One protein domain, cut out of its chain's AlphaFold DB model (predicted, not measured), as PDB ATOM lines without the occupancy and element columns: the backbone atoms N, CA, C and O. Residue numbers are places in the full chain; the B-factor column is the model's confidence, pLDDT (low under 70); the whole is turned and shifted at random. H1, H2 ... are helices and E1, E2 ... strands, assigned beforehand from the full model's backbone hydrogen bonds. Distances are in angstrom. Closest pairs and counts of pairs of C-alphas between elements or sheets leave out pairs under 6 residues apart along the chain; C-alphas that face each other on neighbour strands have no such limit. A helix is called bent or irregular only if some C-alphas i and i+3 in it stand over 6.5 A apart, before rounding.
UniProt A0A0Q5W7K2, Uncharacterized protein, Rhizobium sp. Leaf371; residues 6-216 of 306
ATOM      1  N   GLY A   6     191.692 147.300  69.739       71.19
ATOM      2  CA  GLY A   6     191.609 147.269  71.204       71.19
ATOM      3  C   GLY A   6     192.944 147.263  71.960       71.19
ATOM      4  O   GLY A   6     192.952 147.603  73.142       71.19
ATOM      5  N   TRP A   7     194.073 146.886  71.339       82.31
ATOM      6  CA  TRP A   7     195.326 146.696  72.100       82.31
ATOM      7  C   TRP A   7     195.849 148.013  72.673       82.31
ATOM      8  O   TRP A   7     196.260 148.031  73.826       82.31
ATOM      9  N   LEU A   8     195.789 149.123  71.921       80.12
ATOM     10  CA  LEU A   8     196.332 150.393  72.406       80.12
ATOM     11  C   LEU A   8     195.491 150.918  73.574       80.12
ATOM     12  O   LEU A   8     196.031 151.339  74.598       80.12
ATOM     13  N   ALA A   9     194.165 150.799  73.471       77.81
ATOM     14  CA  ALA A   9     193.254 151.104  74.565       77.81
ATOM     15  C   ALA A   9     193.515 150.206  75.790       77.81
ATOM     16  O   ALA A   9     193.579 150.707  76.911       77.81
ATOM     17  N   ALA A  10     193.736 148.902  75.598       78.88
ATOM     18  CA  ALA A  10     194.023 147.964  76.684       78.88
ATOM     19  C   ALA A  10     195.378 148.238  77.365       78.88
ATOM     20  O   ALA A  10     195.461 148.268  78.595       78.88
ATOM     21  N   SER A  11     196.436 148.487  76.589       78.19
ATOM     22  CA  SER A  11     197.765 148.844  77.098       78.19
ATOM     23  C   SER A  11     197.742 150.162  77.860       78.19
ATOM     24  O   SER A  11     198.289 150.261  78.958       78.19
ATOM     25  N   THR A  12     197.049 151.170  77.330       74.00
ATOM     26  CA  THR A  12     196.944 152.478  77.989       74.00
ATOM     27  C   THR A  12     196.085 152.414  79.247       74.00
ATOM     28  O   THR A  12     196.455 153.020  80.249       74.00
ATOM     29  N   GLN A  13     194.984 151.650  79.259       76.00
ATOM     30  CA  GLN A  13     194.147 151.450  80.450       76.00
ATOM     31  C   GLN A  13     194.942 150.895  81.635       76.00
ATOM     32  O   GLN A  13     194.797 151.412  82.741       76.00
ATOM     33  N   LYS A  14     195.836 149.924  81.406       71.75
ATOM     34  CA  LYS A  14     196.737 149.403  82.451       71.75
ATOM     35  C   LYS A  14     197.658 150.489  83.028       71.75
ATOM     36  O   LYS A  14     197.956 150.469  84.218       71.75
ATOM     37  N   ALA A  15     198.085 151.454  82.212       67.69
ATOM     38  CA  ALA A  15     198.970 152.543  82.626       67.69
ATOM     39  C   ALA A  15     198.246 153.727  83.309       67.69
ATOM     40  O   ALA A  15     198.884 154.507  84.022       67.69
ATOM     41  N   ARG A  16     196.922 153.872  83.126       66.81
ATOM     42  CA  ARG A  16     196.135 155.041  83.582       66.81
ATOM     43  C   ARG A  16     196.237 155.348  85.082       66.81
ATOM     44  O   ARG A  16     196.450 156.522  85.387       66.81
ATOM     45  N   PRO A  17     196.085 154.388  86.021       68.56
ATOM     46  CA  PRO A  17     196.113 154.707  87.452       68.56
ATOM     47  C   PRO A  17     197.453 155.311  87.879       68.56
ATOM     48  O   PRO A  17     197.491 156.316  88.581       68.56
ATOM     49  N   LYS A  18     198.550 154.750  87.357       67.88
ATOM     50  CA  LYS A  18     199.916 155.211  87.610       67.88
ATOM     51  C   LYS A  18     200.166 156.602  87.025       67.88
ATOM     52  O   LYS A  18     200.712 157.464  87.704       67.88
ATOM     53  N   TYR A  19     199.727 156.847  85.791       63.25
ATOM     54  CA  TYR A  19     199.953 158.135  85.134       63.25
ATOM     55  C   TYR A  19     199.117 159.264  85.746       63.25
ATOM     56  O   TYR A  19     199.653 160.338  85.978       63.25
ATOM     57  N   ARG A  20     197.848 159.022  86.109       64.19
ATOM     58  CA  ARG A  20     197.021 160.030  86.802       64.19
ATOM     59  C   ARG A  20     197.612 160.455  88.147       64.19
ATOM     60  O   ARG A  20     197.527 161.626  88.492       64.19
ATOM     61  N   SER A  21     198.258 159.545  88.879       61.72
ATOM     62  CA  SER A  21     198.999 159.909  90.095       61.72
ATOM     63  C   SER A  21     200.336 160.617  89.825       61.72
ATOM     64  O   SER A  21     200.772 161.410  90.653       61.72
ATOM     65  N   GLU A  22     200.986 160.344  88.684       55.78
ATOM     66  CA  GLU A  22     202.290 160.913  88.294       55.78
ATOM     67  C   GLU A  22     202.177 162.272  87.575       55.78
ATOM     68  O   GLU A  22     203.109 163.068  87.674       55.78
ATOM     69  N   ILE A  23     201.043 162.578  86.922       55.97
ATOM     70  CA  ILE A  23     200.720 163.924  86.403       55.97
ATOM     71  C   ILE A  23     200.843 164.971  87.526       55.97
ATOM     72  O   ILE A  23     201.301 166.080  87.282       55.97
ATOM     73  N   ASN A  24     200.537 164.575  88.766       51.66
ATOM     74  CA  ASN A  24     200.582 165.432  89.950       51.66
ATOM     75  C   ASN A  24     201.935 165.454  90.696       51.66
ATOM     76  O   ASN A  24     202.056 166.202  91.664       51.66
ATOM     77  N   ARG A  25     202.933 164.626  90.339       49.34
ATOM     78  CA  ARG A  25     204.162 164.433  91.150       49.34
ATOM     79  C   ARG A  25     205.438 164.221  90.313       49.34
ATOM     80  O   ARG A  25     205.970 163.124  90.250       49.34
ATOM     81  N   ASP A  26     205.985 165.268  89.705       46.94
ATOM     82  CA  ASP A  26     207.411 165.326  89.298       46.94
ATOM     83  C   ASP A  26     207.898 164.504  88.081       46.94
ATOM     84  O   ASP A  26     209.105 164.389  87.859       46.94
ATOM     85  N   ARG A  27     207.023 163.969  87.213       43.78
ATOM     86  CA  ARG A  27     207.463 163.281  85.964       43.78
ATOM     87  C   ARG A  27     207.179 164.002  84.650       43.78
ATOM     88  O   ARG A  27     207.464 163.462  83.580       43.78
ATOM     89  N   LEU A  28     206.707 165.238  84.732       51.44
ATOM     90  CA  LEU A  28     206.361 166.091  83.598       51.44
ATOM     91  C   LEU A  28     207.104 167.426  83.681       51.44
ATOM     92  O   LEU A  28     206.484 168.483  83.704       51.44
ATOM     93  N   VAL A  29     208.439 167.397  83.746       45.91
ATOM     94  CA  VAL A  29     209.227 168.634  83.636       45.91
ATOM     95  C   VAL A  29     208.891 169.289  82.287       45.91
ATOM     96  O   VAL A  29     209.331 168.818  81.241       45.91
ATOM     97  N   GLY A  30     208.051 170.331  82.320       53.16
ATOM     98  CA  GLY A  30     207.657 171.144  81.166       53.16
ATOM     99  C   GLY A  30     206.320 170.816  80.486       53.16
ATOM    100  O   GLY A  30     206.045 171.412  79.451       53.16
ATOM    101  N   MET A  31     205.475 169.916  81.006       64.44
ATOM    102  CA  MET A  31     204.198 169.577  80.353       64.44
ATOM    103  C   MET A  31     202.996 170.033  81.186       64.44
ATOM    104  O   MET A  31     202.888 169.687  82.358       64.44
ATOM    105  N   THR A  32     202.087 170.802  80.581       72.62
ATOM    106  CA  THR A  32     200.847 171.241  81.235       72.62
ATOM    107  C   THR A  32     199.889 170.065  81.436       72.62
ATOM    108  O   THR A  32     199.890 169.110  80.652       72.62
ATOM    109  N   GLU A  33     199.029 170.147  82.453       71.88
ATOM    110  CA  GLU A  33     197.968 169.159  82.699       71.88
ATOM    111  C   GLU A  33     197.092 168.959  81.448       71.88
ATOM    112  O   GLU A  33     196.855 167.829  81.027       71.88
ATOM    113  N   ALA A  34     196.749 170.050  80.754       75.31
ATOM    114  CA  ALA A  34     196.004 170.018  79.496       75.31
ATOM    115  C   ALA A  34     196.706 169.204  78.391       75.31
ATOM    116  O   ALA A  34     196.065 168.403  77.707       75.31
ATOM    117  N   ASN A  35     198.028 169.346  78.231       76.69
ATOM    118  CA  ASN A  35     198.786 168.551  77.262       76.69
ATOM    119  C   ASN A  35     198.831 167.070  77.669       76.69
ATOM    120  O   ASN A  35     198.813 166.197  76.800       76.69
ATOM    121  N   ALA A  36     198.877 166.770  78.970       74.94
ATOM    122  CA  ALA A  36     198.891 165.395  79.480       74.94
ATOM    123  C   ALA A  36     197.556 164.700  79.240       74.94
ATOM    124  O   ALA A  36     197.521 163.566  78.755       74.94
ATOM    125  N   GLU A  37     196.457 165.403  79.490       78.38
ATOM    126  CA  GLU A  37     195.122 164.922  79.167       78.38
ATOM    127  C   GLU A  37     194.911 164.748  77.663       78.38
ATOM    128  O   GLU A  37     194.346 163.736  77.244       78.38
ATOM    129  N   ALA A  38     195.375 165.692  76.839       82.00
ATOM    130  CA  ALA A  38     195.281 165.595  75.384       82.00
ATOM    131  C   ALA A  38     196.078 164.401  74.839       82.00
ATOM    132  O   ALA A  38     195.552 163.630  74.040       82.00
ATOM    133  N   HIS A  39     197.307 164.185  75.324       82.06
ATOM    134  CA  HIS A  39     198.106 163.013  74.962       82.06
ATOM    135  C   HIS A  39     197.425 161.703  75.376       82.06
ATOM    136  O   HIS A  39     197.390 160.737  74.615       82.06
ATOM    137  N   LEU A  40     196.848 161.671  76.581       78.88
ATOM    138  CA  LEU A  40     196.121 160.508  77.070       78.88
ATOM    139  C   LEU A  40     194.886 160.223  76.202       78.88
ATOM    140  O   LEU A  40     194.662 159.071  75.840       78.88
ATOM    141  N   LYS A  41     194.109 161.250  75.839       81.31
ATOM    142  CA  LYS A  41     192.952 161.120  74.937       81.31
ATOM    143  C   LYS A  41     193.371 160.572  73.569       81.31
ATOM    144  O   LYS A  41     192.761 159.612  73.108       81.31
ATOM    145  N   ASP A  42     194.440 161.111  72.986       83.44
ATOM    146  CA  ASP A  42     194.993 160.678  71.694       83.44
ATOM    147  C   ASP A  42     195.443 159.204  71.711       83.44
ATOM    148  O   ASP A  42     195.176 158.455  70.780       83.44
ATOM    149  N   LEU A  43     196.047 158.732  72.806       78.25
ATOM    150  CA  LEU A  43     196.430 157.322  72.943       78.25
ATOM    151  C   LEU A  43     195.242 156.378  73.195       78.25
ATOM    152  O   LEU A  43     195.284 155.214  72.802       78.25
ATOM    153  N   ILE A  44     194.192 156.840  73.877       77.75
ATOM    154  CA  ILE A  44     192.992 156.035  74.161       77.75
ATOM    155  C   ILE A  44     192.115 155.904  72.920       77.75
ATOM    156  O   ILE A  44     191.494 154.863  72.698       77.75
ATOM    157  N   SER A  45     192.024 156.979  72.150       79.31
ATOM    158  CA  SER A  45     191.192 157.093  70.961       79.31
ATOM    159  C   SER A  45     192.066 157.553  69.797       79.31
ATOM    160  O   SER A  45     191.907 158.678  69.325       79.31
ATOM    161  N   PRO A  46     193.017 156.701  69.363       79.19
ATOM    162  CA  PRO A  46     193.925 157.051  68.285       79.19
ATOM    163  C   PRO A  46     193.150 157.225  66.983       79.19
ATOM    164  O   PRO A  46     192.162 156.528  66.738       79.19
ATOM    165  N   ASP A  47     193.645 158.102  66.113       83.38
ATOM    166  CA  ASP A  47     193.104 158.229  64.764       83.38
ATOM    167  C   ASP A  47     193.233 156.888  64.025       83.38
ATOM    168  O   ASP A  47     194.330 156.391  63.745       83.38
ATOM    169  N   THR A  48     192.086 156.280  63.724       82.69
ATOM    170  CA  THR A  48     192.013 154.966  63.085       82.69
ATOM    171  C   THR A  48     192.475 155.000  61.632       82.69
ATOM    172  O   THR A  48     192.856 153.949  61.108       82.69
ATOM    173  N   LYS A  49     192.528 156.186  61.005       85.62
ATOM    174  CA  LYS A  49     193.098 156.391  59.666       85.62
ATOM    175  C   LYS A  49     194.616 156.219  59.655       85.62
ATOM    176  O   LYS A  49     195.182 155.867  58.619       85.62
ATOM    177  N   LEU A  50     195.285 156.423  60.792       88.12
ATOM    178  CA  LEU A  50     196.720 156.200  60.905       88.12
ATOM    179  C   LEU A  50     197.049 154.708  60.911       88.12
ATOM    180  O   LEU A  50     196.390 153.891  61.567       88.12
ATOM    181  N   ARG A  51     198.152 154.377  60.235       89.12
ATOM    182  CA  ARG A  51     198.799 153.066  60.329       89.12
ATOM    183  C   ARG A  51     199.143 152.753  61.781       89.12
ATOM    184  O   ARG A  51     199.469 153.643  62.564       89.12
ATOM    185  N   LEU A  52     199.127 151.467  62.111       86.25
ATOM    186  CA  LEU A  52     199.318 150.958  63.466       86.25
ATOM    187  C   LEU A  52     200.553 151.540  64.180       86.25
ATOM    188  O   LEU A  52     200.445 151.968  65.327       86.25
ATOM    189  N   TRP A  53     201.706 151.584  63.509       88.62
ATOM    190  CA  TRP A  53     202.947 152.110  64.088       88.62
ATOM    191  C   TRP A  53     202.889 153.627  64.315       88.62
ATOM    192  O   TRP A  53     203.351 154.093  65.355       88.62
ATOM    193  N   HIS A  54     202.244 154.389  63.420       91.94
ATOM    194  CA  HIS A  54     202.072 155.840  63.573       91.94
ATOM    195  C   HIS A  54     201.223 156.212  64.789       91.94
ATOM    196  O   HIS A  54     201.433 157.273  65.371       91.94
ATOM    197  N   ARG A  55     200.309 155.339  65.231       87.75
ATOM    198  CA  ARG A  55     199.463 155.597  66.410       87.75
ATOM    199  C   ARG A  55     200.265 155.735  67.711       87.75
ATOM    200  O   ARG A  55     199.794 156.372  68.642       87.75
ATOM    201  N   THR A  56     201.465 155.154  67.791       87.56
ATOM    202  CA  THR A  56     202.341 155.270  68.975       87.56
ATOM    203  C   THR A  56     203.621 156.045  68.712       87.56
ATOM    204  O   THR A  56     204.173 156.651  69.636       87.56
ATOM    205  N   SER A  57     204.098 156.053  67.466       92.31
ATOM    206  CA  SER A  57     205.263 156.844  67.084       92.31
ATOM    207  C   SER A  57     204.950 158.314  66.814       92.31
ATOM    208  O   SER A  57     205.874 159.100  66.617       92.31
ATOM    209  N   THR A  58     203.676 158.714  66.856       92.88
ATOM    210  CA  THR A  58     203.266 160.115  66.729       92.88
ATOM    211  C   THR A  58     202.375 160.572  67.880       92.88
ATOM    212  O   THR A  58     201.832 159.761  68.628       92.88
ATOM    213  N   THR A  59     202.239 161.884  68.044       90.75
ATOM    214  CA  THR A  59     201.388 162.528  69.053       90.75
ATOM    215  C   THR A  59     200.922 163.888  68.542       90.75
ATOM    216  O   THR A  59     201.637 164.550  67.790       90.75
ATOM    217  N   LEU A  60     199.736 164.321  68.962       89.31
ATOM    218  CA  LEU A  60     199.217 165.656  68.632       89.31
ATOM    219  C   LEU A  60     199.887 166.781  69.429       89.31
ATOM    220  O   LEU A  60     199.884 167.930  69.003       89.31
ATOM    221  N   VAL A  61     200.485 166.459  70.577       88.12
ATOM    222  CA  VAL A  61     201.065 167.454  71.487       88.12
ATOM    223  C   VAL A  61     202.580 167.335  71.597       88.12
ATOM    224  O   VAL A  61     203.128 166.231  71.676       88.12
ATOM    225  N   ALA A  62     203.242 168.485  71.686       87.44
ATOM    226  CA  ALA A  62     204.621 168.623  72.132       87.44
ATOM    227  C   ALA A  62     204.634 169.259  73.528       87.44
ATOM    228  O   ALA A  62     203.848 170.160  73.816       87.44
ATOM    229  N   ALA A  63     205.517 168.785  74.406       82.25
ATOM    230  CA  ALA A  63     205.740 169.413  75.706       82.25
ATOM    231  C   ALA A  63     206.538 170.713  75.548       82.25
ATOM    232  O   ALA A  63     206.254 171.709  76.202       82.25
ATOM    233  N   HIS A  64     207.516 170.709  74.645       81.06
ATOM    234  CA  HIS A  64     208.331 171.875  74.341       81.06
ATOM    235  C   HIS A  64     208.841 171.794  72.906       81.06
ATOM    236  O   HIS A  64     209.243 170.717  72.465       81.06
ATOM    237  N   GLU A  65     208.865 172.918  72.197       83.75
ATOM    238  CA  GLU A  65     209.509 173.041  70.890       83.75
ATOM    239  C   GLU A  65     210.758 173.910  71.020       83.75
ATOM    240  O   GLU A  65     210.732 174.994  71.600       83.75
ATOM    241  N   THR A  66     211.869 173.419  70.484       77.06
ATOM    242  CA  THR A  66     213.128 174.151  70.438       77.06
ATOM    243  C   THR A  66     213.169 175.069  69.213       77.06
ATOM    244  O   THR A  66     212.526 174.787  68.197       77.06
ATOM    245  N   PRO A  67     214.030 176.104  69.205       75.19
ATOM    246  CA  PRO A  67     214.214 176.977  68.037       75.19
ATOM    247  C   PRO A  67     214.606 176.245  66.740       75.19
ATOM    248  O   PRO A  67     214.476 176.781  65.644       75.19
ATOM    249  N   THR A  68     215.094 175.006  66.846       73.56
ATOM    250  CA  THR A  68     215.499 174.162  65.718       73.56
ATOM    251  C   THR A  68     214.369 173.302  65.140       73.56
ATOM    252  O   THR A  68     214.646 172.394  64.347       73.56
ATOM    253  N   LYS A  69     213.107 173.574  65.515       74.19
ATOM    254  CA  LYS A  69     211.906 172.797  65.138       74.19
ATOM    255  C   LYS A  69     211.943 171.338  65.598       74.19
ATOM    256  O   LYS A  69     211.292 170.462  65.026       74.19
ATOM    257  N   ALA A  70     212.779 171.051  66.586       83.81
ATOM    258  CA  ALA A  70     212.781 169.778  67.273       83.81
ATOM    259  C   ALA A  70     211.931 169.922  68.533       83.81
ATOM    260  O   ALA A  70     211.888 170.982  69.145       83.81
ATOM    261  N   ALA A  71     211.236 168.862  68.913       86.81
ATOM    262  CA  ALA A  71     210.316 168.898  70.031       86.81
ATOM    263  C   ALA A  71     210.643 167.825  71.056       86.81
ATOM    264  O   ALA A  71     211.031 166.703  70.715       86.81
ATOM    265  N   ILE A  72     210.424 168.183  72.316       87.69
ATOM    266  CA  ILE A  72     210.308 167.237  73.411       87.69
ATOM    267  C   ILE A  72     208.847 166.798  73.461       87.69
ATOM    268  O   ILE A  72     207.938 167.600  73.674       87.69
ATOM    269  N   LEU A  73     208.625 165.513  73.232       87.88
ATOM    270  CA  LEU A  73     207.332 164.857  73.198       87.88
ATOM    271  C   LEU A  73     207.053 164.148  74.528       87.88
ATOM    272  O   LEU A  73     207.984 163.644  75.167       87.88
ATOM    273  N   PRO A  74     205.776 164.016  74.919       84.62
ATOM    274  CA  PRO A  74     205.394 163.177  76.048       84.62
ATOM    275  C   PRO A  74     205.866 161.734  75.842       84.62
ATOM    276  O   PRO A  74     205.907 161.243  74.710       84.62
ATOM    277  N   LYS A  75     206.194 161.018  76.920       82.12
ATOM    278  CA  LYS A  75     206.519 159.583  76.840       82.12
ATOM    279  C   LYS A  75     205.306 158.788  76.361       82.12
ATOM    280  O   LYS A  75     204.198 159.033  76.823       82.12
ATOM    281  N   SER A  76     205.532 157.812  75.482       80.00
ATOM    282  CA  SER A  76     204.484 156.864  75.101       80.00
ATOM    283  C   SER A  76     204.046 156.053  76.321       80.00
ATOM    284  O   SER A  76     204.886 155.533  77.056       80.00
ATOM    285  N   LEU A  77     202.734 155.951  76.547       77.38
ATOM    286  CA  LEU A  77     202.178 155.130  77.631       77.38
ATOM    287  C   LEU A  77     202.091 153.649  77.251       77.38
ATOM    288  O   LEU A  77     201.978 152.795  78.128       77.38
ATOM    289  N   ALA A  78     202.125 153.344  75.953       79.12
ATOM    290  CA  ALA A  78     202.159 151.976  75.471       79.12
ATOM    291  C   ALA A  78     203.583 151.434  75.594       79.12
ATOM    292  O   ALA A  78     204.532 152.032  75.076       79.12
ATOM    293  N   ALA A  79     203.734 150.286  76.252       78.69
ATOM    294  CA  ALA A  79     205.013 149.602  76.284       78.69
ATOM    295  C   ALA A  79     205.364 149.093  74.883       78.69
ATOM    296  O   ALA A  79     204.508 148.644  74.122       78.69
ATOM    297  N   HIS A  80     206.650 149.121  74.547       82.38
ATOM    298  CA  HIS A  80     207.136 148.594  73.274       82.38
ATOM    299  C   HIS A  80     206.805 147.106  73.068       82.38
ATOM    300  O   HIS A  80     206.559 146.683  71.938       82.38
ATOM    301  N   SER A  81     206.763 146.334  74.157       80.88
ATOM    302  CA  SER A  81     206.389 144.916  74.175       80.88
ATOM    303  C   SER A  81     204.942 144.661  73.769       80.88
ATOM    304  O   SER A  81     204.639 143.583  73.271       80.88
ATOM    305  N   ASP A  82     204.065 145.643  73.970       81.69
ATOM    306  CA  ASP A  82     202.631 145.500  73.724       81.69
ATOM    307  C   ASP A  82     202.258 145.800  72.266       81.69
ATOM    308  O   ASP A  82     201.122 145.582  71.849       81.69
ATOM    309  N   LEU A  83     203.212 146.323  71.489       85.62
ATOM    310  CA  LEU A  83     203.030 146.613  70.076       85.62
ATOM    311  C   LEU A  83     202.769 145.297  69.313       85.62
ATOM    312  O   LEU A  83     203.605 144.388  69.384       85.62
ATOM    313  N   PRO A  84     201.651 145.176  68.568       88.12
ATOM    314  CA  PRO A  84     201.209 143.908  67.992       88.12
ATOM    315  C   PRO A  84     201.962 143.630  66.691       88.12
ATOM    316  O   PRO A  84     201.456 143.819  65.588       88.12
ATOM    317  N   ARG A  85     203.224 143.234  66.842       88.06
ATOM    318  CA  ARG A  85     204.094 142.826  65.740       88.06
ATOM    319  C   ARG A  85     203.687 141.466  65.205       88.06
ATOM    320  O   ARG A  85     203.159 140.634  65.939       88.06
ATOM    321  N   VAL A  86     204.041 141.227  63.948       90.38
ATOM    322  CA  VAL A  86     203.887 139.912  63.324       90.38
ATOM    323  C   VAL A  86     204.692 138.855  64.077       90.38
ATOM    324  O   VAL A  86     205.768 139.125  64.635       90.38
ATOM    325  N   GLU A  87     204.189 137.625  64.077       88.75
ATOM    326  CA  GLU A  87     204.900 136.503  64.674       88.75
ATOM    327  C   GLU A  87     206.287 136.335  64.027       88.75
ATOM    328  O   GLU A  87     206.472 136.459  62.816       88.75
ATOM    329  N   GLY A  88     207.309 136.091  64.850       86.88
ATOM    330  CA  GLY A  88     208.671 135.912  64.352       86.88
ATOM    331  C   GLY A  88     209.355 137.188  63.843       86.88
ATOM    332  O   GLY A  88     210.401 137.072  63.207       86.88
ATOM    333  N   TRP A  89     208.868 138.393  64.165       88.12
ATOM    334  CA  TRP A  89     209.486 139.671  63.758       88.12
ATOM    335  C   TRP A  89     211.006 139.761  64.021       88.12
ATOM    336  O   TRP A  89     211.747 140.330  63.221       88.12
ATOM    337  N   LYS A  90     211.522 139.135  65.093       88.31
ATOM    338  CA  LYS A  90     212.976 139.056  65.358       88.31
ATOM    339  C   LYS A  90     213.724 138.304  64.251       88.31
ATOM    340  O   LYS A  90     214.822 138.700  63.868       88.31
ATOM    341  N   LYS A  91     213.131 137.229  63.718       89.44
ATOM    342  CA  LYS A  91     213.682 136.471  62.583       89.44
ATOM    343  C   LYS A  91     213.671 137.321  61.311       89.44
ATOM    344  O   LYS A  91     214.648 137.275  60.571       89.44
ATOM    345  N   ILE A  92     212.635 138.143  61.111       90.56
ATOM    346  CA  ILE A  92     212.553 139.096  59.992       90.56
ATOM    347  C   ILE A  92     213.710 140.102  60.058       90.56
ATOM    348  O   ILE A  92     214.435 140.258  59.080       90.56
ATOM    349  N   LEU A  93     213.968 140.713  61.219       91.19
ATOM    350  CA  LEU A  93     215.112 141.624  61.389       91.19
ATOM    351  C   LEU A  93     216.455 140.943  61.109       91.19
ATOM    352  O   LEU A  93     217.313 141.510  60.433       91.19
ATOM    353  N   MET A  94     216.633 139.711  61.592       89.94
ATOM    354  CA  MET A  94     217.834 138.919  61.315       89.94
ATOM    355  C   MET A  94     217.990 138.600  59.825       89.94
ATOM    356  O   MET A  94     219.112 138.584  59.319       89.94
ATOM    357  N   GLN A  95     216.892 138.347  59.115       89.50
ATOM    358  CA  GLN A  95     216.901 138.114  57.674       89.50
ATOM    359  C   GLN A  95     217.271 139.391  56.906       89.50
ATOM    360  O   GLN A  95     218.221 139.365  56.124       89.50
ATOM    361  N   ILE A  96     216.633 140.524  57.215       89.69
ATOM    362  CA  ILE A  96     216.964 141.842  56.644       89.69
ATOM    363  C   ILE A  96     218.452 142.175  56.855       89.69
ATOM    364  O   ILE A  96     219.146 142.659  55.954       89.69
ATOM    365  N   ALA A  97     218.979 141.881  58.046       88.50
ATOM    366  CA  ALA A  97     220.385 142.091  58.373       88.50
ATOM    367  C   ALA A  97     221.345 141.221  57.537       88.50
ATOM    368  O   ALA A  97     222.459 141.653  57.234       88.50
ATOM    369  N   LYS A  98     220.934 140.010  57.137       88.12
ATOM    370  CA  LYS A  98     221.706 139.162  56.211       88.12
ATOM    371  C   LYS A  98     221.646 139.704  54.782       88.12
ATOM    372  O   LYS A  98     222.674 139.788  54.115       88.12
ATOM    373  N   GLU A  99     220.462 140.111  54.332       87.06
ATOM    374  CA  GLU A  99     220.205 140.575  52.961       87.06
ATOM    375  C   GLU A  99     220.875 141.921  52.644       87.06
ATOM    376  O   GLU A  99     221.327 142.149  51.525       87.06
ATOM    377  N   THR A 100     221.058 142.786  53.644       82.75
ATOM    378  CA  THR A 100     221.816 144.048  53.505       82.75
ATOM    379  C   THR A 100     223.311 143.847  53.206       82.75
ATOM    380  O   THR A 100     224.031 144.800  52.872       82.75
ATOM    381  N   GLY A 101     223.820 142.612  53.301       78.00
ATOM    382  CA  GLY A 101     225.206 142.273  52.973       78.00
ATOM    383  C   GLY A 101     226.221 142.942  53.903       78.00
ATOM    384  O   GLY A 101     227.340 143.267  53.494       78.00
ATOM    385  N   CYS A 102     225.815 143.255  55.132       80.62
ATOM    386  CA  CYS A 102     226.683 143.774  56.182       80.62
ATOM    387  C   CYS A 102     227.383 142.611  56.897       80.62
ATOM    388  O   CYS A 102     226.768 141.587  57.173       80.62
ATOM    389  N   ARG A 103     228.675 142.770  57.221       80.75
ATOM    390  CA  ARG A 103     229.447 141.720  57.911       80.75
ATOM    391  C   ARG A 103     228.919 141.463  59.326       80.75
ATOM    392  O   ARG A 103     228.870 140.322  59.772       80.75
ATOM    393  N   ASP A 104     228.494 142.518  60.015       84.19
ATOM    394  CA  ASP A 104     228.023 142.463  61.398       84.19
ATOM    395  C   ASP A 104     226.505 142.271  61.494       84.19
ATOM    396  O   ASP A 104     225.795 143.121  62.024       84.19
ATOM    397  N   VAL A 105     226.005 141.133  61.006       86.12
ATOM    398  CA  VAL A 105     224.563 140.806  60.956       86.12
ATOM    399  C   VAL A 105     223.860 141.029  62.301       86.12
ATOM    400  O   VAL A 105     222.840 141.708  62.352       86.12
ATOM    401  N   ALA A 106     224.424 140.514  63.400       85.44
ATOM    402  CA  ALA A 106     223.833 140.668  64.732       85.44
ATOM    403  C   ALA A 106     223.698 142.144  65.145       85.44
ATOM    404  O   ALA A 106     222.642 142.561  65.611       85.44
ATOM    405  N   PHE A 107     224.734 142.951  64.886       88.00
ATOM    406  CA  PHE A 107     224.696 144.384  65.175       88.00
ATOM    407  C   PHE A 107     223.612 145.080  64.350       88.00
ATOM    408  O   PHE A 107     222.889 145.907  64.885       88.00
ATOM    409  N   VAL A 108     223.480 144.754  63.059       90.19
ATOM    410  CA  VAL A 108     222.466 145.376  62.191       90.19
ATOM    411  C   VAL A 108     221.052 145.038  62.659       90.19
ATOM    412  O   VAL A 108     220.211 145.930  62.717       90.19
ATOM    413  N   ALA A 109     220.788 143.783  63.030       90.06
ATOM    414  CA  ALA A 109     219.485 143.387  63.559       90.06
ATOM    415  C   ALA A 109     219.157 144.123  64.870       90.06
ATOM    416  O   ALA A 109     218.052 144.642  65.029       90.06
ATOM    417  N   ASP A 110     220.135 144.233  65.770       87.50
ATOM    418  CA  ASP A 110     219.987 144.969  67.028       87.50
ATOM    419  C   ASP A 110     219.809 146.471  66.812       87.50
ATOM    420  O   ASP A 110     219.011 147.106  67.493       87.50
ATOM    421  N   PHE A 111     220.525 147.038  65.844       90.62
ATOM    422  CA  PHE A 111     220.423 148.437  65.460       90.62
ATOM    423  C   PHE A 111     219.032 148.764  64.906       90.62
ATOM    424  O   PHE A 111     218.436 149.759  65.308       90.62
ATOM    425  N   LEU A 112     218.477 147.909  64.040       92.44
ATOM    426  CA  LEU A 112     217.115 148.065  63.520       92.44
ATOM    427  C   LEU A 112     216.054 147.931  64.619       92.44
ATOM    428  O   LEU A 112     215.110 148.719  64.644       92.44
ATOM    429  N   LEU A 113     216.229 146.981  65.542       90.31
ATOM    430  CA  LEU A 113     215.364 146.852  66.715       90.31
ATOM    431  C   LEU A 113     215.425 148.105  67.595       90.31
ATOM    432  O   LEU A 113     214.391 148.602  68.018       90.31
ATOM    433  N   ASP A 114     216.616 148.629  67.874       89.62
ATOM    434  CA  ASP A 114     216.771 149.819  68.712       89.62
ATOM    435  C   ASP A 114     216.169 151.062  68.037       89.62
ATOM    436  O   ASP A 114     215.492 151.848  68.693       89.62
ATOM    437  N   ILE A 115     216.324 151.213  66.717       92.56
ATOM    438  CA  ILE A 115     215.661 152.277  65.945       92.56
ATOM    439  C   ILE A 115     214.140 152.183  66.069       92.56
ATOM    440  O   ILE A 115     213.492 153.190  66.349       92.56
ATOM    441  N   GLU A 116     213.569 150.997  65.869       91.75
ATOM    442  CA  GLU A 116     212.125 150.795  65.974       91.75
ATOM    443  C   GLU A 116     211.645 151.020  67.413       91.75
ATOM    444  O   GLU A 116     210.697 151.769  67.636       91.75
ATOM    445  N   PHE A 117     212.380 150.524  68.408       91.31
ATOM    446  CA  PHE A 117     212.102 150.798  69.813       91.31
ATOM    447  C   PHE A 117     212.061 152.293  70.112       91.31
ATOM    448  O   PHE A 117     211.090 152.801  70.679       91.31
ATOM    449  N   GLN A 118     213.094 153.023  69.701       91.19
ATOM    450  CA  GLN A 118     213.171 154.460  69.918       91.19
ATOM    451  C   GLN A 118     212.094 155.218  69.148       91.19
ATOM    452  O   GLN A 118     211.563 156.192  69.672       91.19
ATOM    453  N   HIS A 119     211.709 154.775  67.956       93.19
ATOM    454  CA  HIS A 119     210.622 155.407  67.215       93.19
ATOM    455  C   HIS A 119     209.290 155.362  67.975       93.19
ATOM    456  O   HIS A 119     208.479 156.266  67.839       93.19
ATOM    457  N   HIS A 120     209.081 154.377  68.847       90.69
ATOM    458  CA  HIS A 120     207.872 154.297  69.667       90.69
ATOM    459  C   HIS A 120     208.027 154.885  71.075       90.69
ATOM    460  O   HIS A 120     207.029 155.231  71.702       90.69
ATOM    461  N   GLN A 121     209.253 154.987  71.593       87.88
ATOM    462  CA  GLN A 121     209.510 155.312  73.005       87.88
ATOM    463  C   GLN A 121     210.265 156.630  73.226       87.88
ATOM    464  O   GLN A 121     210.268 157.156  74.338       87.88
ATOM    465  N   SER A 122     210.905 157.179  72.192       89.50
ATOM    466  CA  SER A 122     211.690 158.411  72.285       89.50
ATOM    467  C   SER A 122     210.801 159.605  72.599       89.50
ATOM    468  O   SER A 122     209.713 159.752  72.045       89.50
ATOM    469  N   THR A 123     211.292 160.495  73.452       89.94
ATOM    470  CA  THR A 123     210.687 161.803  73.724       89.94
ATOM    471  C   THR A 123     211.205 162.879  72.781       89.94
ATOM    472  O   THR A 123     210.895 164.038  72.982       89.94
ATOM    473  N   ASN A 124     212.012 162.547  71.778       90.81
ATOM    474  CA  ASN A 124     212.468 163.513  70.784       90.81
ATOM    475  C   ASN A 124     211.649 163.341  69.512       90.81
ATOM    476  O   ASN A 124     211.457 162.212  69.056       90.81
ATOM    477  N   GLY A 125     211.198 164.437  68.915       92.06
ATOM    478  CA  GLY A 125     210.426 164.374  67.683       92.06
ATOM    479  C   GLY A 125     210.462 165.638  66.844       92.06
ATOM    480  O   GLY A 125     211.134 166.614  67.178       92.06
ATOM    481  N   ARG A 126     209.764 165.584  65.711       91.81
ATOM    482  CA  ARG A 126     209.617 166.678  64.746       91.81
ATOM    483  C   ARG A 126     208.218 166.686  64.163       91.81
ATOM    484  O   ARG A 126     207.592 165.636  64.063       91.81
ATOM    485  N   TRP A 127     207.756 167.861  63.758       92.56
ATOM    486  CA  TRP A 127     206.477 167.981  63.081       92.56
ATOM    487  C   TRP A 127     206.536 167.272  61.728       92.56
ATOM    488  O   TRP A 127     207.432 167.536  60.920       92.56
ATOM    489  N   ASN A 128     205.588 166.373  61.494       93.25
ATOM    490  CA  ASN A 128     205.369 165.722  60.217       93.25
ATOM    491  C   ASN A 128     204.086 166.298  59.611       93.25
ATOM    492  O   ASN A 128     202.989 166.035  60.102       93.25
ATOM    493  N   SER A 129     204.231 167.088  58.547       91.69
ATOM    494  CA  SER A 129     203.110 167.743  57.866       91.69
ATOM    495  C   SER A 129     202.185 166.771  57.141       91.69
ATOM    496  O   SER A 129     201.013 167.075  56.992       91.69
ATOM    497  N   GLU A 130     202.682 165.614  56.700       91.31
ATOM    498  CA  GLU A 130     201.858 164.603  56.021       91.31
ATOM    499  C   GLU A 130     200.925 163.886  57.001       91.31
ATOM    500  O   GLU A 130     199.832 163.467  56.632       91.31
ATOM    501  N   LEU A 131     201.365 163.739  58.253       91.19
ATOM    502  CA  LEU A 131     200.586 163.125  59.327       91.19
ATOM    503  C   LEU A 131     199.865 164.155  60.202       91.19
ATOM    504  O   LEU A 131     199.131 163.749  61.099       91.19
ATOM    505  N   GLU A 132     200.129 165.449  59.986       92.50
ATOM    506  CA  GLU A 132     199.694 166.580  60.820       92.50
ATOM    507  C   GLU A 132     199.937 166.347  62.321       92.50
ATOM    508  O   GLU A 132     199.109 166.665  63.177       92.50
ATOM    509  N   ARG A 133     201.075 165.724  62.649       93.94
ATOM    510  CA  ARG A 133     201.404 165.252  64.002       93.94
ATOM    511  C   ARG A 133     202.894 165.370  64.279       93.94
ATOM    512  O   ARG A 133     203.726 165.340  63.372       93.94
ATOM    513  N   TRP A 134     203.253 165.420  65.557       93.31
ATOM    514  CA  TRP A 134     204.641 165.275  65.979       93.31
ATOM    515  C   TRP A 134     205.059 163.813  65.899       93.31
ATOM    516  O   TRP A 134     204.471 162.961  66.558       93.31
ATOM    517  N   GLU A 135     206.096 163.524  65.125       94.75
ATOM    518  CA  GLU A 135     206.648 162.189  64.936       94.75
ATOM    519  C   GLU A 135     207.935 162.008  65.741       94.75
ATOM    520  O   GLU A 135     208.821 162.865  65.741       94.75
ATOM    521  N   ARG A 136     208.050 160.871  66.425       94.00
ATOM    522  CA  ARG A 136     209.194 160.507  67.257       94.00
ATOM    523  C   ARG A 136     210.383 160.062  66.409       94.00
ATOM    524  O   ARG A 136     210.254 159.293  65.458       94.00
ATOM    525  N   TYR A 137     211.573 160.471  66.831       93.69
ATOM    526  CA  TYR A 137     212.849 160.082  66.243       93.69
ATOM    527  C   TYR A 137     213.776 159.494  67.304       93.69
ATOM    528  O   TYR A 137     213.835 159.959  68.444       93.69
ATOM    529  N   ALA A 138     214.562 158.500  66.907       90.94
ATOM    530  CA  ALA A 138     215.701 158.033  67.675       90.94
ATOM    531  C   ALA A 138     216.836 159.054  67.543       90.94
ATOM    532  O   ALA A 138     217.381 159.230  66.457       90.94
ATOM    533  N   VAL A 139     217.185 159.739  68.632       89.25
ATOM    534  CA  VAL A 139     218.188 160.817  68.620       89.25
ATOM    535  C   VAL A 139     219.312 160.465  69.574       89.25
ATOM    536  O   VAL A 139     219.080 160.359  70.775       89.25
ATOM    537  N   ARG A 140     220.522 160.268  69.039       87.31
ATOM    538  CA  ARG A 140     221.737 160.012  69.829       87.31
ATOM    539  C   ARG A 140     222.978 160.547  69.125       87.31
ATOM    540  O   ARG A 140     222.955 160.817  67.919       87.31
ATOM    541  N   SER A 141     224.065 160.669  69.881       86.06
ATOM    542  CA  SER A 141     225.388 160.903  69.316       86.06
ATOM    543  C   SER A 141     225.799 159.728  68.414       86.06
ATOM    544  O   SER A 141     225.329 158.595  68.561       86.06
ATOM    545  N   VAL A 142     226.693 159.982  67.457       84.69
ATOM    546  CA  VAL A 142     227.242 158.921  66.595       84.69
ATOM    547  C   VAL A 142     228.020 157.889  67.420       84.69
ATOM    548  O   VAL A 142     227.983 156.698  67.105       84.69
ATOM    549  N   GLU A 143     228.675 158.319  68.500       83.25
ATOM    550  CA  GLU A 143     229.411 157.436  69.407       83.25
ATOM    551  C   GLU A 143     228.480 156.454  70.129       83.25
ATOM    552  O   GLU A 143     228.785 155.264  70.233       83.25
ATOM    553  N   ASP A 144     227.315 156.922  70.575       85.25
ATOM    554  CA  ASP A 144     226.331 156.063  71.231       85.25
ATOM    555  C   ASP A 144     225.700 155.083  70.250       85.25
ATOM    556  O   ASP A 144     225.490 153.922  70.591       85.25
ATOM    557  N   TRP A 145     225.472 155.493  69.000       85.81
ATOM    558  CA  TRP A 145     225.014 154.575  67.955       85.81
ATOM    559  C   TRP A 145     226.039 153.495  67.596       85.81
ATOM    560  O   TRP A 145     225.658 152.411  67.155       85.81
ATOM    561  N   CYS A 146     227.334 153.746  67.806       84.56
ATOM    562  CA  CYS A 146     228.371 152.728  67.625       84.56
ATOM    563  C   CYS A 146     228.302 151.609  68.678       84.56
ATOM    564  O   CYS A 146     228.920 150.559  68.488       84.56
ATOM    565  N   LYS A 147     227.560 151.812  69.774       79.31
ATOM    566  CA  LYS A 147     227.341 150.850  70.857       79.31
ATOM    567  C   LYS A 147     225.920 150.282  70.695       79.31
ATOM    568  O   LYS A 147     224.949 150.913  71.104       79.31
ATOM    569  N   SER A 148     225.748 149.109  70.076       63.16
ATOM    570  CA  SER A 148     224.394 148.540  69.923       63.16
ATOM    571  C   SER A 148     223.813 148.129  71.274       63.16
ATOM    572  O   SER A 148     224.511 147.495  72.064       63.16
ATOM    573  N   GLY A 149     222.521 148.386  71.497       54.00
ATOM    574  CA  GLY A 149     221.771 147.770  72.593       54.00
ATOM    575  C   GLY A 149     221.796 148.514  73.929       54.00
ATOM    576  O   GLY A 149     221.432 147.907  74.932       54.00
ATOM    577  N   ILE A 150     222.156 149.804  73.968       51.44
ATOM    578  CA  ILE A 150     222.214 150.599  75.218       51.44
ATOM    579  C   ILE A 150     220.913 150.490  76.036       51.44
ATOM    580  O   ILE A 150     220.968 150.356  77.254       51.44
ATOM    581  N   ASN A 151     219.749 150.454  75.380       49.84
ATOM    582  CA  ASN A 151     218.462 150.407  76.080       49.84
ATOM    583  C   ASN A 151     217.915 148.990  76.337       49.84
ATOM    584  O   ASN A 151     217.040 148.836  77.183       49.84
ATOM    585  N   ASN A 152     218.492 147.957  75.708       44.78
ATOM    586  CA  ASN A 152     218.183 146.541  75.974       44.78
ATOM    587  C   ASN A 152     219.270 145.844  76.820       44.78
ATOM    588  O   ASN A 152     219.179 144.645  77.081       44.78
ATOM    589  N   ALA A 153     220.292 146.578  77.275       44.12
ATOM    590  CA  ALA A 153     221.407 146.037  78.055       44.12
ATOM    591  C   ALA A 153     220.972 145.430  79.400       44.12
ATOM    592  O   ALA A 153     221.657 144.560  79.922       44.12
ATOM    593  N   LYS A 154     219.807 145.816  79.945       43.09
ATOM    594  CA  LYS A 154     219.253 145.156  81.142       43.09
ATOM    595  C   LYS A 154     218.851 143.696  80.900       43.09
ATOM    596  O   LYS A 154     218.846 142.923  81.849       43.09
ATOM    597  N   GLU A 155     218.540 143.309  79.662       42.75
ATOM    598  CA  GLU A 155     218.133 141.939  79.313       42.75
ATOM    599  C   GLU A 155     219.278 141.088  78.744       42.75
ATOM    600  O   GLU A 155     219.143 139.870  78.625       42.75
ATOM    601  N   ARG A 156     220.420 141.691  78.392       47.28
ATOM    602  CA  ARG A 156     221.550 140.983  77.778       47.28
ATOM    603  C   ARG A 156     222.749 140.985  78.720       47.28
ATOM    604  O   ARG A 156     223.309 142.031  79.010       47.28
ATOM    605  N   ARG A 157     223.154 139.791  79.174       45.31
ATOM    606  CA  ARG A 157     224.360 139.574  80.000       45.31
ATOM    607  C   ARG A 157     225.672 139.892  79.267       45.31
ATOM    608  O   ARG A 157     226.708 139.983  79.916       45.31
ATOM    609  N   ASP A 158     225.624 140.090  77.951       50.69
ATOM    610  CA  ASP A 158     226.798 140.351  77.123       50.69
ATOM    611  C   ASP A 158     227.004 141.849  76.887       50.69
ATOM    612  O   ASP A 158     226.059 142.598  76.621       50.69
ATOM    613  N   ALA A 159     228.265 142.283  76.949       52.38
ATOM    614  CA  ALA A 159     228.652 143.662  76.683       52.38
ATOM    615  C   ALA A 159     228.134 144.135  75.306       52.38
ATOM    616  O   ALA A 159     228.172 143.370  74.335       52.38
ATOM    617  N   PRO A 160     227.684 145.400  75.179       61.75
ATOM    618  CA  PRO A 160     227.163 145.920  73.921       61.75
ATOM    619  C   PRO A 160     228.224 145.804  72.826       61.75
ATOM    620  O   PRO A 160     229.337 146.325  72.960       61.75
ATOM    621  N   LYS A 161     227.881 145.119  71.729       68.31
ATOM    622  CA  LYS A 161     228.770 144.983  70.576       68.31
ATOM    623  C   LYS A 161     229.071 146.375  70.016       68.31
ATOM    624  O   LYS A 161     228.168 147.179  69.779       68.31
ATOM    625  N   ARG A 162     230.359 146.664  69.827       81.12
ATOM    626  CA  ARG A 162     230.832 147.950  69.308       81.12
ATOM    627  C   ARG A 162     231.240 147.815  67.852       81.12
ATOM    628  O   ARG A 162     231.922 146.861  67.481       81.12
ATOM    629  N   VAL A 163     230.861 148.792  67.043       85.25
ATOM    630  CA  VAL A 163     231.358 148.954  65.673       85.25
ATOM    631  C   VAL A 163     232.102 150.275  65.551       85.25
ATOM    632  O   VAL A 163     231.881 151.199  66.325       85.25
ATOM    633  N   SER A 164     232.999 150.382  64.574       86.88
ATOM    634  CA  SER A 164     233.618 151.673  64.263       86.88
ATOM    635  C   SER A 164     232.596 152.636  63.650       86.88
ATOM    636  O   SER A 164     231.662 152.196  62.975       86.88
ATOM    637  N   GLU A 165     232.827 153.946  63.768       87.62
ATOM    638  CA  GLU A 165     232.007 154.957  63.085       87.62
ATOM    639  C   GLU A 165     231.939 154.706  61.570       87.62
ATOM    640  O   GLU A 165     230.882 154.819  60.951       87.62
ATOM    641  N   ARG A 166     233.060 154.304  60.956       87.25
ATOM    642  CA  ARG A 166     233.108 153.959  59.528       87.25
ATOM    643  C   ARG A 166     232.165 152.802  59.200       87.25
ATOM    644  O   ARG A 166     231.481 152.838  58.178       87.25
ATOM    645  N   THR A 167     232.135 151.780  60.050       88.81
ATOM    646  CA  THR A 167     231.231 150.636  59.901       88.81
ATOM    647  C   THR A 167     229.779 151.075  60.055       88.81
ATOM    648  O   THR A 167     228.965 150.742  59.196       88.81
ATOM    649  N   LEU A 168     229.466 151.871  61.082       89.88
ATOM    650  CA  LEU A 168     228.124 152.416  61.292       89.88
ATOM    651  C   LEU A 168     227.666 153.245  60.085       89.88
ATOM    652  O   LEU A 168     226.551 153.063  59.606       89.88
ATOM    653  N   ARG A 169     228.535 154.100  59.536       89.69
ATOM    654  CA  ARG A 169     228.239 154.900  58.341       89.69
ATOM    655  C   ARG A 169     227.911 154.019  57.136       89.69
ATOM    656  O   ARG A 169     226.922 154.267  56.459       89.69
ATOM    657  N   ASN A 170     228.692 152.963  56.902       90.50
ATOM    658  CA  ASN A 170     228.418 152.005  55.828       90.50
ATOM    659  C   ASN A 170     227.078 151.280  56.029       90.50
ATOM    660  O   ASN A 170     226.347 151.077  55.063       90.50
ATOM    661  N   ILE A 171     226.761 150.888  57.268       91.31
ATOM    662  CA  ILE A 171     225.483 150.257  57.619       91.31
ATOM    663  C   ILE A 171     224.331 151.231  57.354       91.31
ATOM    664  O   ILE A 171     223.419 150.882  56.611       91.31
ATOM    665  N   LYS A 172     224.411 152.462  57.881       92.31
ATOM    666  CA  LYS A 172     223.432 153.536  57.657       92.31
ATOM    667  C   LYS A 172     223.157 153.721  56.166       92.31
ATOM    668  O   LYS A 172     222.017 153.585  55.744       92.31
ATOM    669  N   THR A 173     224.198 153.942  55.362       92.00
ATOM    670  CA  THR A 173     224.058 154.168  53.916       92.00
ATOM    671  C   THR A 173     223.398 152.992  53.197       92.00
ATOM    672  O   THR A 173     222.577 153.202  52.310       92.00
ATOM    673  N   LYS A 174     223.716 151.749  53.576       92.56
ATOM    674  CA  LYS A 174     223.074 150.562  52.993       92.56
ATOM    675  C   LYS A 174     221.602 150.440  53.378       92.56
ATOM    676  O   LYS A 174     220.788 150.091  52.531       92.56
ATOM    677  N   LEU A 175     221.266 150.715  54.637       93.56
ATOM    678  CA  LEU A 175     219.888 150.665  55.128       93.56
ATOM    679  C   LEU A 175     219.025 151.777  54.520       93.56
ATOM    680  O   LEU A 175     217.883 151.519  54.148       93.56
ATOM    681  N   GLU A 176     219.575 152.983  54.357       93.88
ATOM    682  CA  GLU A 176     218.921 154.086  53.639       93.88
ATOM    683  C   GLU A 176     218.700 153.734  52.167       93.88
ATOM    684  O   GLU A 176     217.590 153.871  51.664       93.88
ATOM    685  N   ALA A 177     219.723 153.208  51.482       90.19
ATOM    686  CA  ALA A 177     219.607 152.795  50.083       90.19
ATOM    687  C   ALA A 177     218.587 151.660  49.877       90.19
ATOM    688  O   ALA A 177     217.937 151.593  48.839       90.19
ATOM    689  N   ALA A 178     218.421 150.780  50.868       89.19
ATOM    690  CA  ALA A 178     217.394 149.737  50.865       89.19
ATOM    691  C   ALA A 178     215.979 150.264  51.197       89.19
ATOM    692  O   ALA A 178     215.010 149.491  51.162       89.19
ATOM    693  N   GLY A 179     215.865 151.554  51.535       92.81
ATOM    694  CA  GLY A 179     214.631 152.204  51.956       92.81
ATOM    695  C   GLY A 179     214.103 151.655  53.276       92.81
ATOM    696  O   GLY A 179     212.895 151.541  53.419       92.81
ATOM    697  N   LEU A 180     214.984 151.234  54.192       94.38
ATOM    698  CA  LEU A 180     214.608 150.627  55.476       94.38
ATOM    699  C   LEU A 180     214.574 151.642  56.621       94.38
ATOM    700  O   LEU A 180     213.793 151.467  57.558       94.38
ATOM    701  N   ILE A 181     215.368 152.707  56.538       95.94
ATOM    702  CA  ILE A 181     215.441 153.773  57.544       95.94
ATOM    703  C   ILE A 181     215.450 155.149  56.873       95.94
ATOM    704  O   ILE A 181     215.908 155.279  55.739       95.94
ATOM    705  N   ASP A 182     215.004 156.169  57.605       94.50
ATOM    706  CA  ASP A 182     215.268 157.584  57.315       94.50
ATOM    707  C   ASP A 182     216.215 158.100  58.400       94.50
ATOM    708  O   ASP A 182     215.901 158.007  59.592       94.50
ATOM    709  N   ALA A 183     217.390 158.587  58.000       92.25
ATOM    710  CA  ALA A 183     218.381 159.092  58.930       92.25
ATOM    711  C   ALA A 183     218.929 160.457  58.504       92.25
ATOM    712  O   ALA A 183     219.391 160.671  57.384       92.25
ATOM    713  N   ARG A 184     218.937 161.395  59.449       87.62
ATOM    714  CA  ARG A 184     219.325 162.790  59.233       87.62
ATOM    715  C   ARG A 184     220.308 163.221  60.305       87.62
ATOM    716  O   ARG A 184     220.197 162.823  61.462       87.62
ATOM    717  N   THR A 185     221.273 164.046  59.932       83.56
ATOM    718  CA  THR A 185     222.159 164.687  60.905       83.56
ATOM    719  C   THR A 185     221.588 166.052  61.244       83.56
ATOM    720  O   THR A 185     221.271 166.824  60.342       83.56
ATOM    721  N   HIS A 186     221.437 166.343  62.532       76.62
ATOM    722  CA  HIS A 186     220.931 167.632  62.979       76.62
ATOM    723  C   HIS A 186     221.581 168.064  64.289       76.62
ATOM    724  O   HIS A 186     221.878 167.235  65.150       76.62
ATOM    725  N   LEU A 187     221.744 169.375  64.454       68.44
ATOM    726  CA  LEU A 187     222.201 169.967  65.702       68.44
ATOM    727  C   LEU A 187     221.138 169.789  66.797       68.44
ATOM    728  O   LEU A 187     219.970 170.142  66.601       68.44
ATOM    729  N   TRP A 188     221.538 169.252  67.943       68.50
ATOM    730  CA  TRP A 188     220.709 169.101  69.134       68.50
ATOM    731  C   TRP A 188     221.582 169.340  70.365       68.50
ATOM    732  O   TRP A 188     222.633 168.719  70.495       68.50
ATOM    733  N   ASN A 189     221.178 170.275  71.229       66.25
ATOM    734  CA  ASN A 189     221.940 170.699  72.412       66.25
ATOM    735  C   ASN A 189     223.412 171.071  72.132       66.25
ATOM    736  O   ASN A 189     224.295 170.738  72.909       66.25
ATOM    737  N   GLY A 190     223.683 171.754  71.015       63.09
ATOM    738  CA  GLY A 190     225.038 172.193  70.646       63.09
ATOM    739  C   GLY A 190     225.877 171.153  69.896       63.09
ATOM    740  O   GLY A 190     226.878 171.531  69.293       63.09
ATOM    741  N   ASP A 191     225.422 169.899  69.818       69.75
ATOM    742  CA  ASP A 191     226.152 168.807  69.171       69.75
ATOM    743  C   ASP A 191     225.398 168.211  67.977       69.75
ATOM    744  O   ASP A 191     224.164 168.141  67.937       69.75
ATOM    745  N   ASN A 192     226.149 167.716  66.992       77.12
ATOM    746  CA  ASN A 192     225.580 166.996  65.855       77.12
ATOM    747  C   ASN A 192     225.102 165.608  66.285       77.12
ATOM    748  O   ASN A 192     225.896 164.695  66.510       77.12
ATOM    749  N   HIS A 193     223.787 165.442  66.325       85.75
ATOM    750  CA  HIS A 193     223.139 164.176  66.620       85.75
ATOM    751  C   HIS A 193     222.651 163.507  65.339       85.75
ATOM    752  O   HIS A 193     222.295 164.157  64.348       85.75
ATOM    753  N   LEU A 194     222.613 162.178  65.368       89.75
ATOM    754  CA  LEU A 194     222.012 161.373  64.321       89.75
ATOM    755  C   LEU A 194     220.569 161.050  64.724       89.75
ATOM    756  O   LEU A 194     220.330 160.381  65.732       89.75
ATOM    757  N   TRP A 195     219.638 161.559  63.924       92.19
ATOM    758  CA  TRP A 195     218.198 161.374  64.044       92.19
ATOM    759  C   TRP A 195     217.789 160.252  63.103       92.19
ATOM    760  O   TRP A 195     217.996 160.377  61.899       92.19
ATOM    761  N   ILE A 196     217.234 159.163  63.625       94.44
ATOM    762  CA  ILE A 196     216.888 157.979  62.833       94.44
ATOM    763  C   ILE A 196     215.470 157.530  63.155       94.44
ATOM    764  O   ILE A 196     215.057 157.543  64.313       94.44
ATOM    765  N   LYS A 197     214.736 157.082  62.142       95.19
ATOM    766  CA  LYS A 197     213.470 156.366  62.309       95.19
ATOM    767  C   LYS A 197     213.375 155.200  61.316       95.19
ATOM    768  O   LYS A 197     214.055 155.233  60.282       95.19
ATOM    769  N   PRO A 198     212.571 154.160  61.604       96.06
ATOM    770  CA  PRO A 198     212.247 153.158  60.605       96.06
ATOM    771  C   PRO A 198     211.464 153.816  59.460       96.06
ATOM    772  O   PRO A 198     210.697 154.757  59.656       96.06
ATOM    773  N   SER A 199     211.682 153.322  58.250       94.88
ATOM    774  CA  SER A 199     210.847 153.661  57.096       94.88
ATOM    775  C   SER A 199     209.467 153.003  57.194       94.88
ATOM    776  O   SER A 199     209.298 152.004  57.896       94.88
ATOM    777  N   ASP A 200     208.512 153.482  56.390       91.94
ATOM    778  CA  ASP A 200     207.204 152.830  56.230       91.94
ATOM    779  C   ASP A 200     207.355 151.362  55.788       91.94
ATOM    780  O   ASP A 200     206.684 150.476  56.310       91.94
ATOM    781  N   LYS A 201     208.314 151.086  54.895       92.94
ATOM    782  CA  LYS A 201     208.635 149.733  54.417       92.94
ATOM    783  C   LYS A 201     209.046 148.808  55.561       92.94
ATOM    784  O   LYS A 201     208.496 147.719  55.690       92.94
ATOM    785  N   LEU A 202     210.000 149.230  56.395       94.19
ATOM    786  CA  LEU A 202     210.443 148.427  57.536       94.19
ATOM    787  C   LEU A 202     209.297 148.209  58.528       94.19
ATOM    788  O   LEU A 202     209.092 147.084  58.973       94.19
ATOM    789  N   SER A 203     208.524 149.252  58.832       94.00
ATOM    790  CA  SER A 203     207.378 149.140  59.736       94.00
ATOM    791  C   SER A 203     206.346 148.135  59.217       94.00
ATOM    792  O   SER A 203     205.951 147.233  59.951       94.00
ATOM    793  N   ARG A 204     205.986 148.174  57.930       91.81
ATOM    794  CA  ARG A 204     205.078 147.175  57.342       91.81
ATOM    795  C   ARG A 204     205.598 145.751  57.480       91.81
ATOM    796  O   ARG A 204     204.841 144.870  57.866       91.81
ATOM    797  N   MET A 205     206.891 145.517  57.249       91.88
ATOM    798  CA  MET A 205     207.487 144.184  57.423       91.88
ATOM    799  C   MET A 205     207.372 143.654  58.863       91.88
ATOM    800  O   MET A 205     207.372 142.440  59.056       91.88
ATOM    801  N   LEU A 206     207.299 144.538  59.865       91.94
ATOM    802  CA  LEU A 206     207.231 144.175  61.284       91.94
ATOM    803  C   LEU A 206     205.804 144.106  61.840       91.94
ATOM    804  O   LEU A 206     205.593 143.471  62.873       91.94
ATOM    805  N   PHE A 207     204.840 144.751  61.184       90.19
ATOM    806  CA  PHE A 207     203.487 144.953  61.711       90.19
ATOM    807  C   PHE A 207     202.365 144.417  60.812       90.19
ATOM    808  O   PHE A 207     201.271 144.172  61.311       90.19
ATOM    809  N   GLU A 208     202.605 144.222  59.512       88.75
ATOM    810  CA  GLU A 208     201.610 143.707  58.563       88.75
ATOM    811  C   GLU A 208     201.935 142.255  58.179       88.75
ATOM    812  O   GLU A 208     202.972 141.961  57.575       88.75
ATOM    813  N   GLU A 209     201.036 141.328  58.524       79.88
ATOM    814  CA  GLU A 209     201.166 139.918  58.147       79.88
ATOM    815  C   GLU A 209     201.239 139.756  56.624       79.88
ATOM    816  O   GLU A 209     200.559 140.447  55.866       79.88
ATOM    817  N   GLY A 210     202.100 138.847  56.161       71.38
ATOM    818  CA  GLY A 210     202.289 138.576  54.734       71.38
ATOM    819  C   GLY A 210     203.053 139.659  53.962       71.38
ATOM    820  O   GLY A 210     203.498 139.385  52.847       71.38
ATOM    821  N   HIS A 211     203.311 140.845  54.533       77.44
ATOM    822  CA  HIS A 211     204.057 141.889  53.824       77.44
ATOM    823  C   HIS A 211     205.484 141.432  53.500       77.44
ATOM    824  O   HIS A 211     205.908 141.492  52.345       77.44
ATOM    825  N   SER A 212     206.186 140.860  54.482       63.19
ATOM    826  CA  SER A 212     207.532 140.305  54.297       63.19
ATOM    827  C   SER A 212     207.586 139.168  53.266       63.19
ATOM    828  O   SER A 212     208.575 139.062  52.549       63.19
ATOM    829  N   GLN A 213     206.521 138.368  53.131       55.97
ATOM    830  CA  GLN A 213     206.404 137.296  52.130       55.97
ATOM    831  C   GLN A 213     206.079 137.846  50.732       55.97
ATOM    832  O   GLN A 213     206.622 137.373  49.740       55.97
ATOM    833  N   SER A 214     205.265 138.900  50.633       47.44
ATOM    834  CA  SER A 214     204.973 139.570  49.356       47.44
ATOM    835  C   SER A 214     206.184 140.315  48.782       47.44
ATOM    836  O   SER A 214     206.324 140.435  47.569       47.44
ATOM    837  N   THR A 215     207.115 140.750  49.644       50.44
ATOM    838  CA  THR A 215     208.380 141.375  49.218       50.44
ATOM    839  C   THR A 215     209.471 140.345  48.880       50.44
ATOM    840  O   THR A 215     210.537 140.732  48.408       50.44
ATOM    841  N   GLN A 216     209.214 139.042  49.091       46.69
ATOM    842  CA  GLN A 216     210.070 137.933  48.637       46.69
ATOM    843  C   GLN A 216     209.850 137.564  47.164       46.69
ATOM    844  O   GLN A 216     210.523 136.658  46.662       46.69
TER     845      GLN A 216
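This is residues 6 to 216 of the 306 residues of an uncharacterized protein of Rhizobium sp. Leaf371 (UniProt A0A0Q5W7K2). Two small three-stranded sheets, E1 E2 E3 and E4 E6 E5, follow one another where E3 runs on into E4, and a long helix near the middle of the domain, H5, stands up from E4 E6 E5 over E6 and grazes E1 E2 E3 with its residues 118 to 121. H4 crosses H5, H7 is at the E5 edge of E4 E6 E5, the helical hairpin H1 and H2 makes one end of the longest axis, and residues 153 to 158 stick out. The printed part has 211 residues, with nine named helices and six strands in the order H1 H2 H3 E1 H4 H5 E2 E3 E4 H6 H7 E5 E6 H8 H9. Both sheets are antiparallel and the class is mixed, helices and strands. The whole is compact, with a radius of gyration of the C-alphas of 17.3 A and spans of 49 by 42 by 38 A.

H1, residues 6 to 22, begins at C-alpha 6 (191.609, 147.269, 71.204), spans 24.3 A, and is irregular: C-alphas 14 and 17 are 7.3 A apart. H2 is residues 33 to 44, 16.4 A; H3 54 to 57; E1 70 to 72; H4 89 to 99, 15.2 A; and H5 105 to 121, 24.1 A, ending at C-alpha 121 (209.510, 155.312, 73.005). E2 is 124 to 128, E3 133 to 136, E4 138 to 140, H6 142 to 145 and H7 165 to 177, 18.1 A. E5 is 181 to 188, 19.9 A, and E6 191 to 198, 22.6 A. H8 is 200 to 207, and H9, 211 to 214, ends at C-alpha 214 (204.973, 139.570, 49.356).

H1, with residues 8 to 13 alone, touches H2 at a shallow tilt of 22 degrees, opposite ways; the closest C-alphas, of Ala 9 and Ile 44, are 5.0 A apart. H3 touches H5, C-alphas 57 and 120 at 4.5 A. N 71 and O 125 of E1 and E2, at 2.8 A, and N 126 and O 135 of the hairpin E2 and E3, at 2.9 A, are within hydrogen-bond range. H4 touches H5 at a steep tilt of 49 degrees, closest at C-alphas 97 and 105, 5.1 A. H5 is over E6, at a height over the sheet of 7.4 A, on the same face as H6. N 138 and O 196 of E4 and E6, 2.8 A, and N 184 and O 195 of the hairpin E5 and E6, 2.8 A, are also in range. E4, H6 H7 and E5 form a split strand-helix-strand unit, two strands running the same way with helices between, E6 between them in the sheet; its crossover is right-handed. H7 and H8 only graze this sheet; H8 and H9 touch only at the corner, C-alphas 205 and 212 at 5.0 A. Each O i to N i+4 pair is in range in H2, H4, H5, H7 and H8, and 11 of 13 in H1; H3, H6 and H9 are too short for one.

The C-alphas farthest apart, of Asn 24 and Gln 216, are 50.5 A apart. The printed part has no cut. The links H3 to E1, E1 to H4 and H6 to H7 are long. Mean pLDDT of the printed part is 80.5; residues 15 to 31, 148 to 161, 187 to 191 and 212 to 216 are under 70.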